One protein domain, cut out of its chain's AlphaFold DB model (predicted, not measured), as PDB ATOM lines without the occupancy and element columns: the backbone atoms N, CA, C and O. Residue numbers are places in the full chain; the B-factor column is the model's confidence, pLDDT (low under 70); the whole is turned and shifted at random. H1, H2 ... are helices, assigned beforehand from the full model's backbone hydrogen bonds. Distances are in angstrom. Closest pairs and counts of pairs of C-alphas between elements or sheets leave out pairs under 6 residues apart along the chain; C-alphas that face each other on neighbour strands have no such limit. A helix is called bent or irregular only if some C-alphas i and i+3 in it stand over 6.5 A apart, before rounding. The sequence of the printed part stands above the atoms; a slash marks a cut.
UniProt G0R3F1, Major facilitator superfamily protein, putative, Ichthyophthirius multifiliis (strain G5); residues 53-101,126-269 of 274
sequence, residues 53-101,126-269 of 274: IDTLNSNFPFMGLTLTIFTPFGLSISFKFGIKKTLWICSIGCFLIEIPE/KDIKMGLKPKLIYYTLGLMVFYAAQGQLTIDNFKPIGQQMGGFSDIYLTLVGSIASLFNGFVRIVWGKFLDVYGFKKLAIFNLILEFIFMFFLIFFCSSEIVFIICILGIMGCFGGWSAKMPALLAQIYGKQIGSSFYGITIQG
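AT A GLANCE: This is residues 53 to 101 and 126 to 269 of the 274 residues of the protein "Major facilitator superfamily protein, putative" of Ichthyophthirius multifiliis (strain G5) (UniProt G0R3F1). Four helices stand side by side as a bundle, H2, H4, H7 and the long arm H8a of the bent helix H8, and round this ring each runs opposite to its neighbours. H6 packs along H8a outside the ring, H1 crosses H4 on another side, H5 sits at one end, and at the other end the arm H8b folds back from H8a to reach H1, with the small H3 close by. The printed part has 193 residues, with eight named helices, H1 to H8 in order along the chain, and no named strand; the class is all helix. The whole is compact, with a radius of gyration of the C-alphas of 17.2 A and spans of 54 by 36 by 32 A.

HOW THE PARTS SIT: H1, residues 53 to 81, and H2, residues 83 to 95, touch only at the corner by their link, closest at the C-alphas of Ser 78 and Thr 86, 5.6 A apart. H3 is residues 128 to 131, and H4 is residues 136 to 156. H1 touches H4 with residues 71 to 75 alone, at a steep tilt of 68 degrees, only just short of about perpendicular; the closest C-alphas are those of Thr 71 and Leu 153, 6.9 A. H2 touches H4 at a shallow tilt of 30 degrees, opposite ways, with the C-alphas of Cys 90 and Gln 150 closest at 5.3 A. H2 also touches H7, residues 200 to 221, at 21 degrees, a shallow tilt, closest at the C-alphas of Lys 84 and Ile 219, 6.1 A. H5, residues 158 to 166, touches H6, residues 170 to 198, at a steep tilt of 63 degrees, closest at the C-alphas of Lys 159 and Leu 173, 5.8 A. H8, residues 225 to 268, was assigned as one helix by its hydrogen bonds but is bent: C-alphas 253 and 256 are 8.7 A apart, and its arms are H8a, residues 225 to 253, and H8b, residues 256 to 268. H8a is irregular, with C-alphas 244 and 247 7.1 A apart. H8 is the hub. H6 touches H8a at a steep tilt of 38 degrees, the same way, with the C-alphas of Ala 180 and Leu 233 closest at 5.3 A. H7 and H8a form a helical hairpin at 25 degrees, closest at the C-alphas of Phe 214 and Cys 231, 4.9 A. H4 touches H8a at 30 degrees, a shallow tilt, closest at the C-alphas of Gly 151 and Phe 239, 5.7 A. H8b touches H1 with residues 264 to 268 alone, the C-alphas of Met 63 and Gln 268 being closest at 5.0 A. H3 is close to H8b but not clearly touching. H1 and H6 are apart, for instance. In H4, H5 and H7 every O i to N i+4 pair is within hydrogen-bond range; the counts are 20 of 25 in H1, 8 of 9 in H2, 22 of 25 in H6, 23 of 25 in H8a and 8 of 9 in H8b, while H3 is too short for such a pair.

IN THESE COORDINATES: H1 begins at C-alpha 53, (150.470, 166.751, 193.110), and is 42.7 A long. H4 is 29.4 A long, H6 39.3 A, H7 31.0 A and H8a 41.6 A. H6 has a kink of 34 degrees near residue 186. H8b ends at C-alpha 268, (144.930, 155.799, 181.658).

THE WHOLE: The farthest C-alphas, those of Lys 126 and Ser 169, are 54.1 A apart. Residues 102 to 125 are not printed, and C-alphas 101 and 126 are 22.7 A apart across the cut. The links that are printed whole are tight. The mean pLDDT of the printed part is 73.0; 77 residues are under 70, among them residues 126 to 149 and 243 to 269.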
ATOM      1  N   ILE A  53     149.722 168.010 192.964       67.12
ATOM      2  CA  ILE A  53     150.470 166.751 193.110       67.12
ATOM      3  C   ILE A  53     149.502 165.577 193.326       67.12
ATOM      4  O   ILE A  53     149.758 164.481 192.830       67.12
ATOM      5  N   ASP A  54     148.372 165.807 194.002       68.62
ATOM      6  CA  ASP A  54     147.347 164.789 194.256       68.62
ATOM      7  C   ASP A  54     146.712 164.280 192.961       68.62
ATOM      8  O   ASP A  54     146.533 163.070 192.791       68.62
ATOM      9  N   THR A  55     146.467 165.176 192.000       62.28
ATOM     10  CA  THR A  55     145.978 164.804 190.671       62.28
ATOM     11  C   THR A  55     146.957 163.852 189.972       62.28
ATOM     12  O   THR A  55     146.541 162.794 189.495       62.28
ATOM     13  N   LEU A  56     148.267 164.139 189.974       61.44
ATOM     14  CA  LEU A  56     149.261 163.220 189.398       61.44
ATOM     15  C   LEU A  56     149.465 161.937 190.221       61.44
ATOM     16  O   LEU A  56     149.680 160.871 189.643       61.44
ATOM     17  N   ASN A  57     149.385 162.004 191.551       65.50
ATOM     18  CA  ASN A  57     149.509 160.833 192.426       65.50
ATOM     19  C   ASN A  57     148.357 159.842 192.221       65.50
ATOM     20  O   ASN A  57     148.586 158.634 192.223       65.50
ATOM     21  N   SER A  58     147.134 160.338 192.010       64.56
ATOM     22  CA  SER A  58     145.953 159.502 191.751       64.56
ATOM     23  C   SER A  58     146.068 158.698 190.450       64.56
ATOM     24  O   SER A  58     145.499 157.615 190.314       64.56
ATOM     25  N   ASN A  59     146.879 159.192 189.519       60.75
ATOM     26  CA  ASN A  59     146.981 158.690 188.165       60.75
ATOM     27  C   ASN A  59     147.507 157.250 188.073       60.75
ATOM     28  O   ASN A  59     147.020 156.420 187.306       60.75
ATOM     29  N   PHE A  60     148.505 156.940 188.896       60.75
ATOM     30  CA  PHE A  60     149.181 155.651 188.889       60.75
ATOM     31  C   PHE A  60     148.298 154.501 189.434       60.75
ATOM     32  O   PHE A  60     148.227 153.451 188.789       60.75
ATOM     33  N   PRO A  61     147.545 154.675 190.541       64.75
ATOM     34  CA  PRO A  61     146.494 153.742 190.952       64.75
ATOM     35  C   PRO A  61     145.416 153.498 189.888       64.75
ATOM     36  O   PRO A  61     145.048 152.346 189.656       64.75
ATOM     37  N   PHE A  62     144.925 154.547 189.218       63.75
ATOM     38  CA  PHE A  62     143.915 154.400 188.161       63.75
ATOM     39  C   PHE A  62     144.448 153.618 186.958       63.75
ATOM     40  O   PHE A  62     143.764 152.724 186.463       63.75
ATOM     41  N   MET A  63     145.695 153.869 186.546       64.75
ATOM     42  CA  MET A  63     146.385 153.066 185.532       64.75
ATOM     43  C   MET A  63     146.421 151.582 185.918       64.75
ATOM     44  O   MET A  63     146.070 150.720 185.113       64.75
ATOM     45  N   GLY A  64     146.810 151.285 187.164       65.06
ATOM     46  CA  GLY A  64     146.862 149.920 187.684       65.06
ATOM     47  C   GLY A  64     145.496 149.232 187.684       65.06
ATOM     48  O   GLY A  64     145.402 148.066 187.300       65.06
ATOM     49  N   LEU A  65     144.429 149.949 188.056       70.56
ATOM     50  CA  LEU A  65     143.055 149.436 188.022       70.56
ATOM     51  C   LEU A  65     142.604 149.109 186.599       70.56
ATOM     52  O   LEU A  65     142.117 148.006 186.358       70.56
ATOM     53  N   THR A  66     142.807 150.032 185.658       67.62
ATOM     54  CA  THR A  66     142.472 149.833 184.245       67.62
ATOM     55  C   THR A  66     143.192 148.598 183.696       67.62
ATOM     56  O   THR A  66     142.536 147.669 183.230       67.62
ATOM     57  N   LEU A  67     144.517 148.505 183.850       68.69
ATOM     58  CA  LEU A  67     145.288 147.320 183.443       68.69
ATOM     59  C   LEU A  67     144.745 146.030 184.072       68.69
ATOM     60  O   LEU A  67     144.470 145.061 183.369       68.69
ATOM     61  N   THR A  68     144.502 146.031 185.384       70.19
ATOM     62  CA  THR A  68     144.038 144.834 186.104       70.19
ATOM     63  C   THR A  68     142.652 144.367 185.647       70.19
ATOM     64  O   THR A  68     142.386 143.168 185.642       70.19
ATOM     65  N   ILE A  69     141.766 145.283 185.247       76.12
ATOM     66  CA  ILE A  69     140.422 144.951 184.751       76.12
ATOM     67  C   ILE A  69     140.481 144.447 183.303       76.12
ATOM     68  O   ILE A  69     139.827 143.457 182.962       76.12
ATOM     69  N   PHE A  70     141.261 145.105 182.441       73.88
ATOM     70  CA  PHE A  70     141.267 144.819 181.005       73.88
ATOM     71  C   PHE A  70     142.156 143.631 180.610       73.88
ATOM     72  O   PHE A  70     141.801 142.908 179.677       73.88
ATOM     73  N   THR A  71     143.249 143.348 181.326       73.81
ATOM     74  CA  THR A  71     144.122 142.192 181.045       73.81
ATOM     75  C   THR A  71     143.386 140.837 181.088       73.81
ATOM     76  O   THR A  71     143.457 140.098 180.099       73.81
ATOM     77  N   PRO A  72     142.622 140.474 182.142       77.56
ATOM     78  CA  PRO A  72     141.882 139.207 182.163       77.56
ATOM     79  C   PRO A  72     140.740 139.175 181.139       77.56
ATOM     80  O   PRO A  72     140.404 138.107 180.617       77.56
ATOM     81  N   PHE A  73     140.159 140.331 180.803       78.75
ATOM     82  CA  PHE A  73     139.159 140.441 179.743       78.75
ATOM     83  C   PHE A  73     139.766 140.141 178.362       78.75
ATOM     84  O   PHE A  73     139.217 139.325 177.615       78.75
ATOM     85  N   GLY A  74     140.938 140.705 178.054       72.12
ATOM     86  CA  GLY A  74     141.692 140.418 176.829       72.12
ATOM     87  C   GLY A  74     142.069 138.940 176.705       72.12
ATOM     88  O   GLY A  74     141.891 138.336 175.643       72.12
ATOM     89  N   LEU A  75     142.483 138.313 177.811       73.94
ATOM     90  CA  LEU A  75     142.748 136.875 177.853       73.94
ATOM     91  C   LEU A  75     141.475 136.037 177.642       73.94
ATOM     92  O   LEU A  75     141.493 135.050 176.910       73.94
ATOM     93  N   SER A  76     140.351 136.442 178.231       78.00
ATOM     94  CA  SER A  76     139.067 135.744 178.069       78.00
ATOM     95  C   SER A  76     138.588 135.759 176.614       78.00
ATOM     96  O   SER A  76     138.131 134.739 176.093       78.00
ATOM     97  N   ILE A  77     138.745 136.894 175.925       78.12
ATOM     98  CA  ILE A  77     138.497 137.004 174.479       78.12
ATOM     99  C   ILE A  77     139.444 136.077 173.711       78.12
ATOM    100  O   ILE A  77     139.000 135.339 172.829       78.12
ATOM    101  N   SER A  78     140.725 136.078 174.077       74.06
ATOM    102  CA  SER A  78     141.757 135.243 173.461       74.06
ATOM    103  C   SER A  78     141.433 133.748 173.551       74.06
ATOM    104  O   SER A  78     141.519 133.030 172.553       74.06
ATOM    105  N   PHE A  79     140.942 133.267 174.696       76.75
ATOM    106  CA  PHE A  79     140.507 131.874 174.830       76.75
ATOM    107  C   PHE A  79     139.234 131.554 174.043       76.75
ATOM    108  O   PHE A  79     139.116 130.449 173.517       76.75
ATOM    109  N   LYS A  80     138.302 132.504 173.902       81.31
ATOM    110  CA  LYS A  80     137.049 132.284 173.161       81.31
ATOM    111  C   LYS A  80     137.249 132.234 171.644       81.31
ATOM    112  O   LYS A  80     136.632 131.412 170.974       81.31
ATOM    113  N   PHE A  81     138.088 133.113 171.099       81.12
ATOM    114  CA  PHE A  81     138.345 133.203 169.654       81.12
ATOM    115  C   PHE A  81     139.560 132.384 169.197       81.12
ATOM    116  O   PHE A  81     139.739 132.155 167.998       81.12
ATOM    117  N   GLY A  82     140.356 131.894 170.146       81.00
ATOM    118  CA  GLY A  82     141.584 131.151 169.915       81.00
ATOM    119  C   GLY A  82     142.801 132.071 169.951       81.00
ATOM    120  O   GLY A  82     142.932 132.989 169.141       81.00
ATOM    121  N   ILE A  83     143.737 131.752 170.846       78.94
ATOM    122  CA  ILE A  83     144.876 132.610 171.185       78.94
ATOM    123  C   ILE A  83     145.715 133.000 169.970       78.94
ATOM    124  O   ILE A  83     146.035 134.168 169.780       78.94
ATOM    125  N   LYS A  84     145.959 132.055 169.054       80.31
ATOM    126  CA  LYS A  84     146.701 132.310 167.813       80.31
ATOM    127  C   LYS A  84     146.020 133.360 166.931       80.31
ATOM    128  O   LYS A  84     146.711 134.183 166.345       80.31
ATOM    129  N   LYS A  85     144.685 133.344 166.831       81.19
ATOM    130  CA  LYS A  85     143.932 134.287 165.986       81.19
ATOM    131  C   LYS A  85     143.935 135.685 166.588       81.19
ATOM    132  O   LYS A  85     144.176 136.645 165.865       81.19
ATOM    133  N   THR A  86     143.714 135.796 167.896       78.38
ATOM    134  CA  THR A  86     143.752 137.081 168.607       78.38
ATOM    135  C   THR A  86     145.120 137.741 168.475       78.38
ATOM    136  O   THR A  86     145.209 138.896 168.074       78.38
ATOM    137  N   LEU A  87     146.185 136.973 168.707       78.12
ATOM    138  CA  LEU A  87     147.564 137.427 168.557       78.12
ATOM    139  C   LEU A  87     147.879 137.894 167.121       78.12
ATOM    140  O   LEU A  87     148.468 138.961 166.934       78.12
ATOM    141  N   TRP A  88     147.427 137.151 166.106       79.44
ATOM    142  CA  TRP A  88     147.575 137.533 164.696       79.44
ATOM    143  C   TRP A  88     146.842 138.830 164.338       79.44
ATOM    144  O   TRP A  88     147.414 139.685 163.665       79.44
ATOM    145  N   ILE A  89     145.599 139.001 164.797       76.75
ATOM    146  CA  ILE A  89     144.795 140.200 164.520       76.75
ATOM    147  C   ILE A  89     145.434 141.440 165.153       76.75
ATOM    148  O   ILE A  89     145.549 142.461 164.480       76.75
ATOM    149  N   CYS A  90     145.888 141.351 166.407       74.19
ATOM    150  CA  CYS A  90     146.583 142.458 167.071       74.19
ATOM    151  C   CYS A  90     147.865 142.850 166.323       74.19
ATOM    152  O   CYS A  90     148.126 144.036 166.138       74.19
ATOM    153  N   SER A  91     148.609 141.860 165.825       74.06
ATOM    154  CA  SER A  91     149.862 142.093 165.098       74.06
ATOM    155  C   SER A  91     149.636 142.737 163.734       74.06
ATOM    156  O   SER A  91     150.328 143.682 163.383       74.06
ATOM    157  N   ILE A  92     148.638 142.278 162.972       73.69
ATOM    158  CA  ILE A  92     148.276 142.891 161.683       73.69
ATOM    159  C   ILE A  92     147.713 144.301 161.898       73.69
ATOM    160  O   ILE A  92     148.042 145.212 161.141       73.69
ATOM    161  N   GLY A  93     146.912 144.500 162.950       68.62
ATOM    162  CA  GLY A  93     146.364 145.806 163.318       68.62
ATOM    163  C   GLY A  93     147.438 146.879 163.515       68.62
ATOM    164  O   GLY A  93     147.212 148.023 163.139       68.62
ATOM    165  N   CYS A  94     148.627 146.504 163.998       65.81
ATOM    166  CA  CYS A  94     149.752 147.427 164.156       65.81
ATOM    167  C   CYS A  94     150.320 147.954 162.822       65.81
ATOM    168  O   CYS A  94     150.836 149.066 162.798       65.81
ATOM    169  N   PHE A  95     150.213 147.201 161.716       65.62
ATOM    170  CA  PHE A  95     150.708 147.618 160.387       65.62
ATOM    171  C   PHE A  95     149.666 148.340 159.536       65.62
ATOM    172  O   PHE A  95     150.023 149.018 158.577       65.62
ATOM    173  N   LEU A  96     148.379 148.188 159.857       58.34
ATOM    174  CA  LEU A  96     147.296 148.868 159.142       58.34
ATOM    175  C   LEU A  96     147.196 150.358 159.499       58.34
ATOM    176  O   LEU A  96     146.397 151.078 158.901       58.34
ATOM    177  N   ILE A  97     147.981 150.815 160.473       60.06
ATOM    178  CA  ILE A  97     147.967 152.187 160.962       60.06
ATOM    179  C   ILE A  97     149.207 152.898 160.441       60.06
ATOM    180  O   ILE A  97     150.338 152.527 160.746       60.06
ATOM    181  N   GLU A  98     148.965 153.922 159.632       53.59
ATOM    182  CA  GLU A  98     150.003 154.764 159.056       53.59
ATOM    183  C   GLU A  98     150.738 155.515 160.174       53.59
ATOM    184  O   GLU A  98     150.121 156.166 161.022       53.59
ATOM    185  N   ILE A  99     152.065 155.378 160.204       57.75
ATOM    186  CA  ILE A  99     152.902 156.116 161.147       57.75
ATOM    187  C   ILE A  99     153.018 157.542 160.604       57.75
ATOM    188  O   ILE A  99     153.456 157.695 159.461       57.75
ATOM    189  N   PRO A 100     152.651 158.569 161.392       52.81
ATOM    190  CA  PRO A 100     152.829 159.965 161.013       52.81
ATOM    191  C   PRO A 100     154.219 160.230 160.442       52.81
ATOM    192  O   PRO A 100     155.215 159.727 160.970       52.81
ATOM    193  N   GLU A 101     154.306 161.034 159.385       50.66
ATOM    194  CA  GLU A 101     155.600 161.572 158.986       50.66
ATOM    195  C   GLU A 101     156.079 162.577 160.031       50.66
ATOM    196  O   GLU A 101     155.337 163.466 160.440       50.66
ATOM    197  N   LYS A 126     146.290 174.882 172.731       48.53
ATOM    198  CA  LYS A 126     145.722 175.647 173.861       48.53
ATOM    199  C   LYS A 126     144.649 174.866 174.630       48.53
ATOM    200  O   LYS A 126     144.277 175.257 175.731       48.53
ATOM    201  N   ASP A 127     144.125 173.785 174.045       52.84
ATOM    202  CA  ASP A 127     143.059 172.965 174.623       52.84
ATOM    203  C   ASP A 127     143.063 171.533 174.035       52.84
ATOM    204  O   ASP A 127     143.204 171.342 172.824       52.84
ATOM    205  N   ILE A 128     142.828 170.508 174.866       50.59
ATOM    206  CA  ILE A 128     142.765 169.081 174.470       50.59
ATOM    207  C   ILE A 128     141.691 168.860 173.394       50.59
ATOM    208  O   ILE A 128     141.871 168.066 172.470       50.59
ATOM    209  N   LYS A 129     140.573 169.597 173.470       47.69
ATOM    210  CA  LYS A 129     139.502 169.547 172.456       47.69
ATOM    211  C   LYS A 129     139.963 170.024 171.084       47.69
ATOM    212  O   LYS A 129     139.384 169.622 170.079       47.69
ATOM    213  N   MET A 130     140.958 170.903 171.041       47.88
ATOM    214  CA  MET A 130     141.560 171.395 169.810       47.88
ATOM    215  C   MET A 130     142.612 170.402 169.302       47.88
ATOM    216  O   MET A 130     142.650 170.149 168.102       47.88
ATOM    217  N   GLY A 131     143.334 169.738 170.214       49.59
ATOM    218  CA  GLY A 131     144.273 168.650 169.916       49.59
ATOM    219  C   GLY A 131     143.619 167.356 169.415       49.59
ATOM    220  O   GLY A 131     144.257 166.597 168.702       49.59
ATOM    221  N   LEU A 132     142.334 167.129 169.711       52.06
ATOM    222  CA  LEU A 132     141.541 165.995 169.203       52.06
ATOM    223  C   LEU A 132     141.004 166.184 167.770       52.06
ATOM    224  O   LEU A 132     140.488 165.236 167.183       52.06
ATOM    225  N   LYS A 133     141.065 167.397 167.206       51.88
ATOM    226  CA  LYS A 133     140.512 167.698 165.869       51.88
ATOM    227  C   LYS A 133     141.361 167.186 164.695       51.88
ATOM    228  O   LYS A 133     140.763 166.756 163.706       51.88
ATOM    229  N   PRO A 134     142.706 167.250 164.725       56.75
ATOM    230  CA  PRO A 134     143.531 166.771 163.624       56.75
ATOM    231  C   PRO A 134     143.397 165.257 163.465       56.75
ATOM    232  O   PRO A 134     143.552 164.520 164.431       56.75
ATOM    233  N   LYS A 135     143.189 164.763 162.238       52.06
ATOM    234  CA  LYS A 135     143.089 163.314 161.952       52.06
ATOM    235  C   LYS A 135     144.313 162.518 162.436       52.06
ATOM    236  O   LYS A 135     144.178 161.350 162.785       52.06
ATOM    237  N   LEU A 136     145.470 163.178 162.521       51.31
ATOM    238  CA  LEU A 136     146.741 162.648 163.022       51.31
ATOM    239  C   LEU A 136     146.646 162.032 164.431       51.31
ATOM    240  O   LEU A 136     147.330 161.048 164.725       51.31
ATOM    241  N   ILE A 137     145.760 162.557 165.290       54.44
ATOM    242  CA  ILE A 137     145.578 162.036 166.650       54.44
ATOM    243  C   ILE A 137     144.994 160.630 166.661       54.44
ATOM    244  O   ILE A 137     145.390 159.796 167.464       54.44
ATOM    245  N   TYR A 138     144.076 160.332 165.746       58.06
ATOM    246  CA  TYR A 138     143.436 159.025 165.693       58.06
ATOM    247  C   TYR A 138     144.394 157.955 165.159       58.06
ATOM    248  O   TYR A 138     144.341 156.818 165.624       58.06
ATOM    249  N   TYR A 139     145.317 158.325 164.263       58.97
ATOM    250  CA  TYR A 139     146.394 157.436 163.815       58.97
ATOM    251  C   TYR A 139     147.387 157.141 164.945       58.97
ATOM    252  O   TYR A 139     147.687 155.981 165.207       58.97
ATOM    253  N   THR A 140     147.831 158.157 165.690       57.12
ATOM    254  CA  THR A 140     148.753 157.968 166.828       57.12
ATOM    255  C   THR A 140     148.115 157.224 168.000       57.12
ATOM    256  O   THR A 140     148.716 156.287 168.518       57.12
ATOM    257  N   LEU A 141     146.886 157.574 168.388       59.75
ATOM    258  CA  LEU A 141     146.114 156.835 169.395       59.75
ATOM    259  C   LEU A 141     145.883 155.384 168.966       59.75
ATOM    260  O   LEU A 141     146.044 154.472 169.772       59.75
ATOM    261  N   GLY A 142     145.537 155.157 167.697       61.62
ATOM    262  CA  GLY A 142     145.385 153.817 167.143       61.62
ATOM    263  C   GLY A 142     146.682 153.017 167.249       61.62
ATOM    264  O   GLY A 142     146.677 151.916 167.796       61.62
ATOM    265  N   LEU A 143     147.804 153.592 166.811       63.28
ATOM    266  CA  LEU A 143     149.126 152.974 166.899       63.28
ATOM    267  C   LEU A 143     149.454 152.595 168.352       63.28
ATOM    268  O   LEU A 143     149.859 151.468 168.613       63.28
ATOM    269  N   MET A 144     149.193 153.491 169.310       63.31
ATOM    270  CA  MET A 144     149.392 153.226 170.738       63.31
ATOM    271  C   MET A 144     148.513 152.092 171.258       63.31
ATOM    272  O   MET A 144     149.009 151.242 171.990       63.31
ATOM    273  N   VAL A 145     147.230 152.058 170.887       63.53
ATOM    274  CA  VAL A 145     146.290 151.026 171.339       63.53
ATOM    275  C   VAL A 145     146.680 149.658 170.794       63.53
ATOM    276  O   VAL A 145     146.709 148.703 171.561       63.53
ATOM    277  N   PHE A 146     147.002 149.544 169.506       63.84
ATOM    278  CA  PHE A 146     147.352 148.253 168.910       63.84
ATOM    279  C   PHE A 146     148.738 147.776 169.341       63.84
ATOM    280  O   PHE A 146     148.880 146.605 169.696       63.84
ATOM    281  N   TYR A 147     149.713 148.685 169.423       67.94
ATOM    282  CA  TYR A 147     151.050 148.371 169.920       67.94
ATOM    283  C   TYR A 147     151.003 147.929 171.388       67.94
ATOM    284  O   TYR A 147     151.537 146.879 171.756       67.94
ATOM    285  N   ALA A 148     150.312 148.698 172.240       63.94
ATOM    286  CA  ALA A 148     150.134 148.336 173.639       63.94
ATOM    287  C   ALA A 148     149.348 147.030 173.771       63.94
ATOM    288  O   ALA A 148     149.760 146.154 174.521       63.94
ATOM    289  N   ALA A 149     148.264 146.848 173.013       65.31
ATOM    290  CA  ALA A 149     147.458 145.635 173.079       65.31
ATOM    291  C   ALA A 149     148.236 144.380 172.662       65.31
ATOM    292  O   ALA A 149     148.072 143.346 173.303       65.31
ATOM    293  N   GLN A 150     149.083 144.437 171.630       71.19
ATOM    294  CA  GLN A 150     149.859 143.275 171.181       71.19
ATOM    295  C   GLN A 150     150.950 142.890 172.195       71.19
ATOM    296  O   GLN A 150     150.980 141.746 172.676       71.19
ATOM    297  N   GLY A 151     151.846 143.832 172.506       76.06
ATOM    298  CA  GLY A 151     153.005 143.585 173.359       76.06
ATOM    299  C   GLY A 151     152.598 143.277 174.799       76.06
ATOM    300  O   GLY A 151     153.038 142.276 175.369       76.06
ATOM    301  N   GLN A 152     151.677 144.066 175.363       75.81
ATOM    302  CA  GLN A 152     151.216 143.899 176.742       75.81
ATOM    303  C   GLN A 152     150.437 142.592 176.927       75.81
ATOM    304  O   GLN A 152     150.684 141.877 177.895       75.81
ATOM    305  N   LEU A 153     149.552 142.217 175.989       77.50
ATOM    306  CA  LEU A 153     148.801 140.957 176.084       77.50
ATOM    307  C   LEU A 153     149.746 139.755 176.133       77.50
ATOM    308  O   LEU A 153     149.531 138.844 176.933       77.50
ATOM    309  N   THR A 154     150.785 139.756 175.296       81.50
ATOM    310  CA  THR A 154     151.754 138.658 175.239       81.50
ATOM    311  C   THR A 154     152.600 138.599 176.505       81.50
ATOM    312  O   THR A 154     152.786 137.516 177.051       81.50
ATOM    313  N   ILE A 155     153.070 139.744 177.010       82.12
ATOM    314  CA  ILE A 155     153.900 139.819 178.222       82.12
ATOM    315  C   ILE A 155     153.100 139.458 179.475       82.12
ATOM    316  O   ILE A 155     153.602 138.715 180.308       82.12
ATOM    317  N   ASP A 156     151.856 139.912 179.606       80.25
ATOM    318  CA  ASP A 156     151.035 139.604 180.783       80.25
ATOM    319  C   ASP A 156     150.605 138.134 180.816       80.25
ATOM    320  O   ASP A 156     150.382 137.558 181.881       80.25
ATOM    321  N   ASN A 157     150.504 137.503 179.641       83.25
ATOM    322  CA  ASN A 157     149.926 136.171 179.484       83.25
ATOM    323  C   ASN A 157     150.906 135.143 178.907       83.25
ATOM    324  O   ASN A 157     150.488 134.064 178.487       83.25
ATOM    325  N   PHE A 158     152.213 135.410 178.914       88.12
ATOM    326  CA  PHE A 158     153.192 134.492 178.325       88.12
ATOM    327  C   PHE A 158     153.175 133.110 178.996       88.12
ATOM    328  O   PHE A 158     153.352 132.099 178.319       88.12
ATOM    329  N   LYS A 159     152.916 133.038 180.311       87.62
ATOM    330  CA  LYS A 159     152.773 131.766 181.036       87.62
ATOM    331  C   LYS A 159     151.612 130.922 180.491       87.62
ATOM    332  O   LYS A 159     151.880 129.822 180.010       87.62
ATOM    333  N   PRO A 160     150.346 131.393 180.504       86.44
ATOM    334  CA  PRO A 160     149.244 130.617 179.943       86.44
ATOM    335  C   PRO A 160     149.402 130.361 178.435       86.44
ATOM    336  O   PRO A 160     149.051 129.275 177.978       86.44
ATOM    337  N   ILE A 161     149.995 131.291 177.673       86.38
ATOM    338  CA  ILE A 161     150.362 131.078 176.260       86.38
ATOM    339  C   ILE A 161     151.311 129.881 176.123       86.38
ATOM    340  O   ILE A 161     151.041 128.969 175.347       86.38
ATOM    341  N   GLY A 162     152.400 129.846 176.894       87.50
ATOM    342  CA  GLY A 162     153.397 128.776 176.847       87.50
ATOM    343  C   GLY A 162     152.865 127.425 177.331       87.50
ATOM    344  O   GLY A 162     153.210 126.392 176.760       87.50
ATOM    345  N   GLN A 163     151.968 127.417 178.320       89.00
ATOM    346  CA  GLN A 163     151.299 126.194 178.781       89.00
ATOM    347  C   GLN A 163     150.359 125.628 177.711       89.00
ATOM    348  O   GLN A 163     150.398 124.432 177.440       89.00
ATOM    349  N   GLN A 164     149.534 126.470 177.080       85.56
ATOM    350  CA  GLN A 164     148.537 126.009 176.109       85.56
ATOM    351  C   GLN A 164     149.110 125.738 174.716       85.56
ATOM    352  O   GLN A 164     148.701 124.782 174.063       85.56
ATOM    353  N   MET A 165     150.018 126.588 174.230       83.31
ATOM    354  CA  MET A 165     150.572 126.481 172.875       83.31
ATOM    355  C   MET A 165     151.841 125.630 172.820       83.31
ATOM    356  O   MET A 165     152.063 124.960 171.814       83.31
ATOM    357  N   GLY A 166     152.674 125.691 173.862       85.38
ATOM    358  CA  GLY A 166     153.959 124.993 173.928       85.38
ATOM    359  C   GLY A 166     153.938 123.718 174.773       85.38
ATOM    360  O   GLY A 166     154.806 122.869 174.602       85.38
ATOM    361  N   GLY A 167     152.955 123.548 175.666       88.12
ATOM    362  CA  GLY A 167     152.913 122.415 176.598       88.12
ATOM    363  C   GLY A 167     154.006 122.468 177.670       88.12
ATOM    364  O   GLY A 167     154.370 121.438 178.234       88.12
ATOM    365  N   PHE A 168     154.565 123.652 177.937       92.88
ATOM    366  CA  PHE A 168     155.713 123.798 178.824       92.88
ATOM    367  C   PHE A 168     155.350 123.706 180.309       92.88
ATOM    368  O   PHE A 168     154.253 124.069 180.738       92.88
ATOM    369  N   SER A 169     156.322 123.277 181.118       91.31
ATOM    370  CA  SER A 169     156.186 123.244 182.576       91.31
ATOM    371  C   SER A 169     156.166 124.654 183.188       91.31
ATOM    372  O   SER A 169     156.805 125.579 182.684       91.31
ATOM    373  N   ASP A 170     155.487 124.829 184.327       89.19
ATOM    374  CA  ASP A 170     155.471 126.119 185.041       89.19
ATOM    375  C   ASP A 170     156.868 126.543 185.535       89.19
ATOM    376  O   ASP A 170     157.185 127.734 185.561       89.19
ATOM    377  N   ILE A 171     157.742 125.579 185.852       90.38
ATOM    378  CA  ILE A 171     159.132 125.847 186.250       90.38
ATOM    379  C   ILE A 171     159.890 126.510 185.097       90.38
ATOM    380  O   ILE A 171     160.508 127.559 185.291       90.38
ATOM    381  N   TYR A 172     159.804 125.933 183.895       91.88
ATOM    382  CA  TYR A 172     160.426 126.500 182.701       91.88
ATOM    383  C   TYR A 172     159.916 127.921 182.431       91.88
ATOM    384  O   TYR A 172     160.699 128.855 182.265       91.88
ATOM    385  N   LEU A 173     158.600 128.123 182.477       91.00
ATOM    386  CA  LEU A 173     157.997 129.431 182.217       91.00
ATOM    387  C   LEU A 173     158.356 130.471 183.287       91.00
ATOM    388  O   LEU A 173     158.522 131.650 182.987       91.00
ATOM    389  N   THR A 174     158.533 130.054 184.538       89.50
ATOM    390  CA  THR A 174     159.021 130.935 185.609       89.50
ATOM    391  C   THR A 174     160.468 131.373 185.365       89.50
ATOM    392  O   THR A 174     160.807 132.538 185.593       89.50
ATOM    393  N   LEU A 175     161.312 130.475 184.849       90.00
ATOM    394  CA  LEU A 175     162.677 130.806 184.442       90.00
ATOM    395  C   LEU A 175     162.684 131.795 183.269       90.00
ATOM    396  O   LEU A 175     163.374 132.811 183.343       90.00
ATOM    397  N   VAL A 176     161.869 131.548 182.237       91.00
ATOM    398  CA  VAL A 176     161.698 132.465 181.096       91.00
ATOM    399  C   VAL A 176     161.300 133.860 181.577       91.00
ATOM    400  O   VAL A 176     161.945 134.833 181.200       91.00
ATOM    401  N   GLY A 177     160.304 133.965 182.463       86.50
ATOM    402  CA  GLY A 177     159.862 135.253 183.010       86.50
ATOM    403  C   GLY A 177     160.955 135.999 183.778       86.50
ATOM    404  O   GLY A 177     161.067 137.222 183.684       86.50
ATOM    405  N   SER A 178     161.798 135.263 184.503       85.69
ATOM    406  CA  SER A 178     162.905 135.835 185.277       85.69
ATOM    407  C   SER A 178     164.007 136.381 184.361       85.69
ATOM    408  O   SER A 178     164.455 137.514 184.540       85.69
ATOM    409  N   ILE A 179     164.401 135.609 183.342       88.00
ATOM    410  CA  ILE A 179     165.391 136.031 182.337       88.00
ATOM    411  C   ILE A 179     164.855 137.227 181.542       88.00
ATOM    412  O   ILE A 179     165.575 138.205 181.344       88.00
ATOM    413  N   ALA A 180     163.582 137.188 181.144       85.94
ATOM    414  CA  ALA A 180     162.942 138.265 180.398       85.94
ATOM    415  C   ALA A 180     162.864 139.572 181.194       85.94
ATOM    416  O   ALA A 180     163.174 140.639 180.662       85.94
ATOM    417  N   SER A 181     162.571 139.491 182.492       80.75
ATOM    418  CA  SER A 181     162.556 140.660 183.376       80.75
ATOM    419  C   SER A 181     163.932 141.325 183.496       80.75
ATOM    420  O   SER A 181     164.026 142.550 183.399       80.75
ATOM    421  N   LEU A 182     165.004 140.536 183.646       81.12
ATOM    422  CA  LEU A 182     166.379 141.053 183.667       81.12
ATOM    423  C   LEU A 182     166.767 141.683 182.322       81.12
ATOM    424  O   LEU A 182     167.331 142.778 182.284       81.12
ATOM    425  N   PHE A 183     166.429 141.012 181.221       84.88
ATOM    426  CA  PHE A 183     166.712 141.483 179.869       84.88
ATOM    427  C   PHE A 183     166.017 142.815 179.554       84.88
ATOM    428  O   PHE A 183     166.647 143.725 179.018       84.88
ATOM    429  N   ASN A 184     164.754 142.977 179.954       80.38
ATOM    430  CA  ASN A 184     163.988 144.208 179.742       80.38
ATOM    431  C   ASN A 184     164.658 145.440 180.372       80.38
ATOM    432  O   ASN A 184     164.686 146.509 179.764       80.38
ATOM    433  N   GLY A 185     165.251 145.294 181.563       74.00
ATOM    434  CA  GLY A 185     165.997 146.379 182.205       74.00
ATOM    435  C   GLY A 185     167.185 146.857 181.360       74.00
ATOM    436  O   GLY A 185     167.360 148.059 181.161       74.00
ATOM    437  N   PHE A 186     167.964 145.923 180.809       81.00
ATOM    438  CA  PHE A 186     169.126 146.231 179.969       81.00
ATOM    439  C   PHE A 186     168.729 146.858 178.626       81.00
ATOM    440  O   PHE A 186     169.310 147.853 178.190       81.00
ATOM    441  N   VAL A 187     167.702 146.304 177.986       82.75
ATOM    442  CA  VAL A 187     167.257 146.720 176.653       82.75
ATOM    443  C   VAL A 187     166.739 148.159 176.628       82.75
ATOM    444  O   VAL A 187     166.926 148.855 175.633       82.75
ATOM    445  N   ARG A 188     166.177 148.663 177.730       76.62
ATOM    446  CA  ARG A 188     165.766 150.075 177.839       76.62
ATOM    447  C   ARG A 188     166.930 151.053 177.680       76.62
ATOM    448  O   ARG A 188     166.772 152.067 177.008       76.62
ATOM    449  N   ILE A 189     168.099 150.738 178.242       80.25
ATOM    450  CA  ILE A 189     169.305 151.577 178.114       80.25
ATOM    451  C   ILE A 189     169.770 151.602 176.656       80.25
ATOM    452  O   ILE A 189     170.135 152.649 176.125       80.25
ATOM    453  N   VAL A 190     169.738 150.438 176.007       84.81
ATOM    454  CA  VAL A 190     170.116 150.279 174.600       84.81
ATOM    455  C   VAL A 190     169.177 151.079 173.695       84.81
ATOM    456  O   VAL A 190     169.647 151.830 172.845       84.81
ATOM    457  N   TRP A 191     167.862 150.993 173.914       80.75
ATOM    458  CA  TRP A 191     166.891 151.759 173.133       80.75
ATOM    459  C   TRP A 191     166.961 153.261 173.355       80.75
ATOM    460  O   TRP A 191     166.734 153.987 172.393       80.75
ATOM    461  N   GLY A 192     167.289 153.722 174.567       74.75
ATOM    462  CA  GLY A 192     167.536 155.143 174.821       74.75
ATOM    463  C   GLY A 192     168.637 155.678 173.906       74.75
ATOM    464  O   GLY A 192     168.406 156.605 173.145       74.75
ATOM    465  N   LYS A 193     169.782 154.984 173.854       81.75
ATOM    466  CA  LYS A 193     170.883 155.357 172.949       81.75
ATOM    467  C   LYS A 193     170.503 155.281 171.472       81.75
ATOM    468  O   LYS A 193     170.931 156.114 170.685       81.75
ATOM    469  N   PHE A 194     169.743 154.262 171.074       81.06
ATOM    470  CA  PHE A 194     169.300 154.140 169.685       81.06
ATOM    471  C   PHE A 194     168.319 155.248 169.288       81.06
ATOM    472  O   PHE A 194     168.351 155.681 168.138       81.06
ATOM    473  N   LEU A 195     167.468 155.703 170.211       74.44
ATOM    474  CA  LEU A 195     166.553 156.820 169.978       74.44
ATOM    475  C   LEU A 195     167.334 158.100 169.675       74.44
ATOM    476  O   LEU A 195     167.020 158.768 168.696       74.44
ATOM    477  N   ASP A 196     168.385 158.365 170.452       74.62
ATOM    478  CA  ASP A 196     169.232 159.550 170.286       74.62
ATOM    479  C   ASP A 196     169.977 159.573 168.935       74.62
ATOM    480  O   ASP A 196     170.333 160.639 168.447       74.62
ATOM    481  N   VAL A 197     170.231 158.407 168.321       79.88
ATOM    482  CA  VAL A 197     171.029 158.290 167.083       79.88
ATOM    483  C   VAL A 197     170.176 158.207 165.817       79.88
ATOM    484  O   VAL A 197     170.551 158.760 164.787       79.88
ATOM    485  N   TYR A 198     169.071 157.458 165.846       76.06
ATOM    486  CA  TYR A 198     168.329 157.099 164.629       76.06
ATOM    487  C   TYR A 198     167.008 157.852 164.452       76.06
ATOM    488  O   TYR A 198     166.369 157.680 163.411       76.06
ATOM    489  N   GLY A 199     166.594 158.651 165.436       66.25
ATOM    490  CA  GLY A 199     165.292 159.315 165.423       66.25
ATOM    491  C   GLY A 199     164.139 158.351 165.718       66.25
ATOM    492  O   GLY A 199     164.302 157.123 165.789       66.25
ATOM    493  N   PHE A 200     162.946 158.900 165.940       67.62
ATOM    494  CA  PHE A 200     161.821 158.128 166.461       67.62
ATOM    495  C   PHE A 200     161.148 157.265 165.378       67.62
ATOM    496  O   PHE A 200     161.007 156.054 165.594       67.62
ATOM    497  N   LYS A 201     160.803 157.802 164.196       67.94
ATOM    498  CA  LYS A 201     160.058 157.073 163.142       67.94
ATOM    499  C   LYS A 201     160.785 155.821 162.663       67.94
ATOM    500  O   LYS A 201     160.200 154.734 162.643       67.94
ATOM    501  N   LYS A 202     162.076 155.936 162.329       74.75
ATOM    502  CA  LYS A 202     162.901 154.798 161.866       74.75
ATOM    503  C   LYS A 202     162.955 153.695 162.921       74.75
ATOM    504  O   LYS A 202     162.806 152.514 162.605       74.75
ATOM    505  N   LEU A 203     163.110 154.084 164.184       76.81
ATOM    506  CA  LEU A 203     163.224 153.156 165.299       76.81
ATOM    507  C   LEU A 203     161.875 152.541 165.711       76.81
ATOM    508  O   LEU A 203     161.841 151.426 166.236       76.81
ATOM    509  N   ALA A 204     160.764 153.247 165.502       73.81
ATOM    510  CA  ALA A 204     159.410 152.735 165.701       73.81
ATOM    511  C   ALA A 204     159.056 151.679 164.643       73.81
ATOM    512  O   ALA A 204     158.634 150.579 165.001       73.81
ATOM    513  N   ILE A 205     159.318 151.966 163.361       76.12
ATOM    514  CA  ILE A 205     159.142 151.011 162.253       76.12
ATOM    515  C   ILE A 205     159.998 149.764 162.482       76.12
ATOM    516  O   ILE A 205     159.514 148.641 162.345       76.12
ATOM    517  N   PHE A 206     161.259 149.950 162.872       83.31
ATOM    518  CA  PHE A 206     162.162 148.841 163.163       83.31
ATOM    519  C   PHE A 206     161.626 147.927 164.276       83.31
ATOM    520  O   PHE A 206     161.603 146.706 164.107       83.31
ATOM    521  N   ASN A 207     161.135 148.503 165.380       81.56
ATOM    522  CA  ASN A 207     160.523 147.733 166.465       81.56
ATOM    523  C   ASN A 207     159.275 146.979 166.008       81.56
ATOM    524  O   ASN A 207     159.137 145.808 166.342       81.56
ATOM    525  N   LEU A 208     158.400 147.620 165.232       78.19
ATOM    526  CA  LEU A 208     157.189 146.989 164.702       78.19
ATOM    527  C   LEU A 208     157.516 145.765 163.842       78.19
ATOM    528  O   LEU A 208     156.920 144.703 164.020       78.19
ATOM    529  N   ILE A 209     158.501 145.885 162.949       84.56
ATOM    530  CA  ILE A 209     158.950 144.774 162.100       84.56
ATOM    531  C   ILE A 209     159.507 143.632 162.956       84.56
ATOM    532  O   ILE A 209     159.121 142.478 162.762       84.56
ATOM    533  N   LEU A 210     160.386 143.933 163.917       88.75
ATOM    534  CA  LEU A 210     160.941 142.918 164.815       88.75
ATOM    535  C   LEU A 210     159.853 142.216 165.625       88.75
ATOM    536  O   LEU A 210     159.857 140.991 165.735       88.75
ATOM    537  N   GLU A 211     158.909 142.975 166.171       84.81
ATOM    538  CA  GLU A 211     157.833 142.435 166.989       84.81
ATOM    539  C   GLU A 211     156.929 141.503 166.181       84.81
ATOM    540  O   GLU A 211     156.589 140.416 166.646       84.81
ATOM    541  N   PHE A 212     156.625 141.859 164.932       84.00
ATOM    542  CA  PHE A 212     155.895 140.992 164.011       84.00
ATOM    543  C   PHE A 212     156.638 139.695 163.706       84.00
ATOM    544  O   PHE A 212     156.034 138.622 163.706       84.00
ATOM    545  N   ILE A 213     157.952 139.777 163.475       89.50
ATOM    546  CA  ILE A 213     158.796 138.602 163.246       89.50
ATOM    547  C   ILE A 213     158.728 137.685 164.469       89.50
ATOM    548  O   ILE A 213     158.380 136.512 164.333       89.50
ATOM    549  N   PHE A 214     158.988 138.203 165.672       91.62
ATOM    550  CA  PHE A 214     158.908 137.395 166.890       91.62
ATOM    551  C   PHE A 214     157.515 136.812 167.102       91.62
ATOM    552  O   PHE A 214     157.397 135.660 167.517       91.62
ATOM    553  N   MET A 215     156.462 137.552 166.761       87.19
ATOM    554  CA  MET A 215     155.103 137.048 166.862       87.19
ATOM    555  C   MET A 215     154.821 135.903 165.893       87.19
ATOM    556  O   MET A 215     154.236 134.888 166.275       87.19
ATOM    557  N   PHE A 216     155.259 136.040 164.642       88.75
ATOM    558  CA  PHE A 216     155.168 134.985 163.644       88.75
ATOM    559  C   PHE A 216     155.855 133.712 164.154       88.75
ATOM    560  O   PHE A 216     155.249 132.634 164.157       88.75
ATOM    561  N   PHE A 217     157.084 133.844 164.664       91.56
ATOM    562  CA  PHE A 217     157.823 132.716 165.222       91.56
ATOM    563  C   PHE A 217     157.126 132.113 166.446       91.56
ATOM    564  O   PHE A 217     156.989 130.891 166.529       91.56
ATOM    565  N   LEU A 218     156.601 132.948 167.345       89.50
ATOM    566  CA  LEU A 218     155.866 132.505 168.526       89.50
ATOM    567  C   LEU A 218     154.621 131.694 168.151       89.50
ATOM    568  O   LEU A 218     154.316 130.706 168.806       89.50
ATOM    569  N   ILE A 219     153.888 132.065 167.101       87.12
ATOM    570  CA  ILE A 219     152.624 131.397 166.753       87.12
ATOM    571  C   ILE A 219     152.845 130.048 166.056       87.12
ATOM    572  O   ILE A 219     152.096 129.087 166.303       87.12
ATOM    573  N   PHE A 220     153.854 129.970 165.188       88.12
ATOM    574  CA  PHE A 220     154.115 128.789 164.364       88.12
ATOM    575  C   PHE A 220     155.109 127.809 164.984       88.12
ATOM    576  O   PHE A 220     154.963 126.605 164.790       88.12
ATOM    577  N   PHE A 221     156.063 128.295 165.777       90.31
ATOM    578  CA  PHE A 221     157.177 127.498 166.296       90.31
ATOM    579  C   PHE A 221     157.225 127.469 167.834       90.31
ATOM    580  O   PHE A 221     158.247 127.107 168.417       90.31
ATOM    581  N   CYS A 222     156.098 127.779 168.496       86.75
ATOM    582  CA  CYS A 222     155.951 127.791 169.961       86.75
ATOM    583  C   CYS A 222     156.365 126.489 170.653       86.75
ATOM    584  O   CYS A 222     156.686 126.512 171.830       86.75
ATOM    585  N   SER A 223     156.320 125.348 169.961       87.12
ATOM    586  CA  SER A 223     156.621 124.038 170.553       87.12
ATOM    587  C   SER A 223     158.094 123.864 170.935       87.12
ATOM    588  O   SER A 223     158.423 122.962 171.699       87.12
ATOM    589  N   SER A 224     158.993 124.701 170.408       91.75
ATOM    590  CA  SER A 224     160.403 124.701 170.796       91.75
ATOM    591  C   SER A 224     160.635 125.655 171.965       91.75
ATOM    592  O   SER A 224     160.354 126.848 171.857       91.75
ATOM    593  N   GLU A 225     161.213 125.147 173.058       91.94
ATOM    594  CA  GLU A 225     161.585 125.959 174.226       91.94
ATOM    595  C   GLU A 225     162.486 127.138 173.824       91.94
ATOM    596  O   GLU A 225     162.191 128.290 174.141       91.94
ATOM    597  N   ILE A 226     163.532 126.871 173.038       93.12
ATOM    598  CA  ILE A 226     164.497 127.890 172.597       93.12
ATOM    599  C   ILE A 226     163.805 128.994 171.792       93.12
ATOM    600  O   ILE A 226     164.051 130.179 172.015       93.12
ATOM    601  N   VAL A 227     162.913 128.622 170.872       93.62
ATOM    602  CA  VAL A 227     162.178 129.615 170.079       93.62
ATOM    603  C   VAL A 227     161.258 130.434 170.976       93.62
ATOM    604  O   VAL A 227     161.222 131.656 170.852       93.62
ATOM    605  N   PHE A 228     160.568 129.787 171.917       93.38
ATOM    606  CA  PHE A 228     159.679 130.465 172.850       93.38
ATOM    607  C   PHE A 228     160.414 131.525 173.675       93.38
ATOM    608  O   PHE A 228     159.995 132.682 173.678       93.38
ATOM    609  N   ILE A 229     161.532 131.179 174.327       94.31
ATOM    610  CA  ILE A 229     162.269 132.143 175.158       94.31
ATOM    611  C   ILE A 229     162.814 133.310 174.327       94.31
ATOM    612  O   ILE A 229     162.696 134.455 174.757       94.31
ATOM    613  N   ILE A 230     163.340 133.052 173.124       94.44
ATOM    614  CA  ILE A 230     163.835 134.108 172.226       94.44
ATOM    615  C   ILE A 230     162.699 135.049 171.820       94.44
ATOM    616  O   ILE A 230     162.875 136.265 171.861       94.44
ATOM    617  N   CYS A 231     161.527 134.511 171.475       93.19
ATOM    618  CA  CYS A 231     160.377 135.327 171.094       93.19
ATOM    619  C   CYS A 231     159.870 136.172 172.267       93.19
ATOM    620  O   CYS A 231     159.622 137.359 172.086       93.19
ATOM    621  N   ILE A 232     159.765 135.603 173.473       91.94
ATOM    622  CA  ILE A 232     159.343 136.358 174.663       91.94
ATOM    623  C   ILE A 232     160.347 137.468 174.998       91.94
ATOM    624  O   ILE A 232     159.934 138.597 175.257       91.94
ATOM    625  N   LEU A 233     161.653 137.187 174.937       91.62
ATOM    626  CA  LEU A 233     162.694 138.200 175.131       91.62
ATOM    627  C   LEU A 233     162.597 139.313 174.086       91.62
ATOM    628  O   LEU A 233     162.615 140.489 174.442       91.62
ATOM    629  N   GLY A 234     162.459 138.946 172.813       90.19
ATOM    630  CA  GLY A 234     162.344 139.880 171.698       90.19
ATOM    631  C   GLY A 234     161.126 140.794 171.812       90.19
ATOM    632  O   GLY A 234     161.272 142.012 171.739       90.19
ATOM    633  N   ILE A 235     159.944 140.223 172.068       88.06
ATOM    634  CA  ILE A 235     158.688 140.972 172.238       88.06
ATOM    635  C   ILE A 235     158.783 141.899 173.454       88.06
ATOM    636  O   ILE A 235     158.489 143.089 173.346       88.06
ATOM    637  N   MET A 236     159.276 141.401 174.594       85.50
ATOM    638  CA  MET A 236     159.455 142.219 175.797       85.50
ATOM    639  C   MET A 236     160.470 143.348 175.588       85.50
ATOM    640  O   MET A 236     160.261 144.463 176.063       85.50
ATOM    641  N   GLY A 237     161.542 143.086 174.839       84.50
ATOM    642  CA  GLY A 237     162.536 144.087 174.471       84.50
ATOM    643  C   GLY A 237     161.981 145.170 173.543       84.50
ATOM    644  O   GLY A 237     162.243 146.352 173.771       84.50
ATOM    645  N   CYS A 238     161.198 144.798 172.526       84.31
ATOM    646  CA  CYS A 238     160.557 145.749 171.609       84.31
ATOM    647  C   CYS A 238     159.553 146.634 172.358       84.31
ATOM    648  O   CYS A 238     159.649 147.864 172.280       84.31
ATOM    649  N   PHE A 239     158.698 146.015 173.178       77.38
ATOM    650  CA  PHE A 239     157.716 146.705 174.009       77.38
ATOM    651  C   PHE A 239     158.365 147.660 175.022       77.38
ATOM    652  O   PHE A 239     157.957 148.816 175.160       77.38
ATOM    653  N   GLY A 240     159.434 147.215 175.694       71.31
ATOM    654  CA  GLY A 240     160.224 148.059 176.588       71.31
ATOM    655  C   GLY A 240     160.790 149.289 175.872       71.31
ATOM    656  O   GLY A 240     160.714 150.395 176.407       71.31
ATOM    657  N   GLY A 241     161.277 149.116 174.639       71.00
ATOM    658  CA  GLY A 241     161.742 150.211 173.789       71.00
ATOM    659  C   GLY A 241     160.643 151.198 173.414       71.00
ATOM    660  O   GLY A 241     160.871 152.398 173.463       71.00
ATOM    661  N   TRP A 242     159.447 150.724 173.081       71.31
ATOM    662  CA  TRP A 242     158.307 151.597 172.801       71.31
ATOM    663  C   TRP A 242     157.908 152.446 174.004       71.31
ATOM    664  O   TRP A 242     157.791 153.664 173.884       71.31
ATOM    665  N   SER A 243     157.794 151.826 175.183       66.25
ATOM    666  CA  SER A 243     157.411 152.531 176.413       66.25
ATOM    667  C   SER A 243     158.353 153.691 176.769       66.25
ATOM    668  O   SER A 243     157.908 154.683 177.339       66.25
ATOM    669  N   ALA A 244     159.632 153.606 176.384       65.00
ATOM    670  CA  ALA A 244     160.613 154.670 176.591       65.00
ATOM    671  C   ALA A 244     160.463 155.842 175.600       65.00
ATOM    672  O   ALA A 244     160.792 156.973 175.939       65.00
ATOM    673  N   LYS A 245     159.958 155.584 174.388       67.75
ATOM    674  CA  LYS A 245     159.865 156.570 173.296       67.75
ATOM    675  C   LYS A 245     158.558 157.372 173.327       67.75
ATOM    676  O   LYS A 245     158.505 158.503 172.855       67.75
ATOM    677  N   MET A 246     157.505 156.788 173.893       64.81
ATOM    678  CA  MET A 246     156.151 157.345 173.886       64.81
ATOM    679  C   MET A 246     156.003 158.757 174.480       64.81
ATOM    680  O   MET A 246     155.335 159.583 173.853       64.81
ATOM    681  N   PRO A 247     156.610 159.084 175.637       63.25
ATOM    682  CA  PRO A 247     156.515 160.435 176.187       63.25
ATOM    683  C   PRO A 247     157.152 161.493 175.276       63.25
ATOM    684  O   PRO A 247     156.636 162.603 175.185       63.25
ATOM    685  N   ALA A 248     158.239 161.140 174.577       61.44
ATOM    686  CA  ALA A 248     158.933 162.043 173.662       61.44
ATOM    687  C   ALA A 248     158.085 162.348 172.416       61.44
ATOM    688  O   ALA A 248     157.903 163.520 172.092       61.44
ATOM    689  N   LEU A 249     157.481 161.325 171.792       60.22
ATOM    690  CA  LEU A 249     156.572 161.504 170.649       60.22
ATOM    691  C   LEU A 249     155.406 162.435 171.001       60.22
ATOM    692  O   LEU A 249     155.067 163.350 170.256       60.22
ATOM    693  N   LEU A 250     154.770 162.197 172.145       58.31
ATOM    694  CA  LEU A 250     153.604 162.973 172.549       58.31
ATOM    695  C   LEU A 250     153.960 164.421 172.878       58.31
ATOM    696  O   LEU A 250     153.192 165.319 172.536       58.31
ATOM    697  N   ALA A 251     155.118 164.654 173.496       59.84
ATOM    698  CA  ALA A 251     155.626 165.998 173.747       59.84
ATOM    699  C   ALA A 251     155.970 166.748 172.448       59.84
ATOM    700  O   ALA A 251     155.746 167.953 172.382       59.84
ATOM    701  N   GLN A 252     156.473 166.052 171.423       55.88
ATOM    702  CA  GLN A 252     156.766 166.642 170.113       55.88
ATOM    703  C   GLN A 252     155.494 166.981 169.323       55.88
ATOM    704  O   GLN A 252     155.414 168.055 168.742       55.88
ATOM    705  N   ILE A 253     154.481 166.107 169.330       52.69
ATOM    706  CA  ILE A 253     153.248 166.318 168.550       52.69
ATOM    707  C   ILE A 253     152.330 167.371 169.183       52.69
ATOM    708  O   ILE A 253     151.699 168.148 168.472       52.69
ATOM    709  N   TYR A 254     152.204 167.378 170.513       54.19
ATOM    710  CA  TYR A 254     151.194 168.191 171.201       54.19
ATOM    711  C   TYR A 254     151.767 169.358 172.011       54.19
ATOM    712  O   TYR A 254     151.005 170.095 172.638       54.19
ATOM    713  N   GLY A 255     153.089 169.524 172.027       52.09
ATOM    714  CA  GLY A 255     153.765 170.361 173.012       52.09
ATOM    715  C   GLY A 255     153.901 169.637 174.352       52.09
ATOM    716  O   GLY A 255     153.209 168.652 174.643       52.09
ATOM    717  N   LYS A 256     154.818 170.107 175.199       55.03
ATOM    718  CA  LYS A 256     155.219 169.379 176.414       55.03
ATOM    719  C   LYS A 256     154.062 169.249 177.410       55.03
ATOM    720  O   LYS A 256     153.949 168.216 178.071       55.03
ATOM    721  N   GLN A 257     153.177 170.244 177.466       52.03
ATOM    722  CA  GLN A 257     152.047 170.298 178.395       52.03
ATOM    723  C   GLN A 257     150.873 169.376 178.010       52.03
ATOM    724  O   GLN A 257     150.331 168.634 178.841       52.03
ATOM    725  N   ILE A 258     150.448 169.415 176.745       55.22
ATOM    726  CA  ILE A 258     149.324 168.599 176.267       55.22
ATOM    727  C   ILE A 258     149.797 167.178 175.947       55.22
ATOM    728  O   ILE A 258     149.058 166.226 176.189       55.22
ATOM    729  N   GLY A 259     151.048 167.000 175.518       55.62
ATOM    730  CA  GLY A 259     151.662 165.695 175.279       55.62
ATOM    731  C   GLY A 259     151.725 164.819 176.527       55.62
ATOM    732  O   GLY A 259     151.326 163.654 176.478       55.62
ATOM    733  N   SER A 260     152.127 165.371 177.677       55.56
ATOM    734  CA  SER A 260     152.090 164.637 178.951       55.56
ATOM    735  C   SER A 260     150.662 164.296 179.384       55.56
ATOM    736  O   SER A 260     150.417 163.217 179.923       55.56
ATOM    737  N   SER A 261     149.709 165.192 179.107       52.50
ATOM    738  CA  SER A 261     148.287 164.986 179.402       52.50
ATOM    739  C   SER A 261     147.672 163.905 178.507       52.50
ATOM    740  O   SER A 261     146.938 163.057 179.004       52.50
ATOM    741  N   PHE A 262     148.018 163.858 177.214       55.16
ATOM    742  CA  PHE A 262     147.623 162.776 176.307       55.16
ATOM    743  C   PHE A 262     148.312 161.466 176.631       55.16
ATOM    744  O   PHE A 262     147.660 160.432 176.553       55.16
ATOM    745  N   TYR A 263     149.587 161.474 177.022       55.34
ATOM    746  CA  TYR A 263     150.245 160.256 177.498       55.34
ATOM    747  C   TYR A 263     149.475 159.686 178.682       55.34
ATOM    748  O   TYR A 263     149.184 158.490 178.720       55.34
ATOM    749  N   GLY A 264     149.048 160.578 179.579       51.88
ATOM    750  CA  GLY A 264     148.140 160.242 180.652       51.88
ATOM    751  C   GLY A 264     146.826 159.645 180.141       51.88
ATOM    752  O   GLY A 264     146.549 158.473 180.352       51.88
ATOM    753  N   ILE A 265     146.049 160.402 179.369       50.12
ATOM    754  CA  ILE A 265     144.733 159.987 178.851       50.12
ATOM    755  C   ILE A 265     144.794 158.691 178.028       50.12
ATOM    756  O   ILE A 265     143.879 157.878 178.104       50.12
ATOM    757  N   THR A 266     145.855 158.467 177.256       48.03
ATOM    758  CA  THR A 266     145.957 157.319 176.341       48.03
ATOM    759  C   THR A 266     146.370 156.043 177.064       48.03
ATOM    760  O   THR A 266     145.883 154.966 176.735       48.03
ATOM    761  N   ILE A 267     147.231 156.152 178.080       48.62
ATOM    762  CA  ILE A 267     147.595 155.021 178.940       48.62
ATOM    763  C   ILE A 267     146.521 154.787 180.027       48.62
ATOM    764  O   ILE A 267     146.363 153.661 180.493       48.62
ATOM    765  N   GLN A 268     145.775 155.821 180.446       44.31
ATOM    766  CA  GLN A 268     144.930 155.799 181.658       44.31
ATOM    767  C   GLN A 268     143.418 155.967 181.426       44.31
ATOM    768  O   GLN A 268     142.640 155.698 182.339       44.31
ATOM    769  N   GLY A 269     142.968 156.362 180.234       35.81
ATOM    770  CA  GLY A 269     141.562 156.302 179.823       35.81
ATOM    771  C   GLY A 269     140.600 157.335 180.425       35.81
ATOM    772  O   GLY A 269     139.398 157.195 180.209       35.81
TER     773      GLY A 269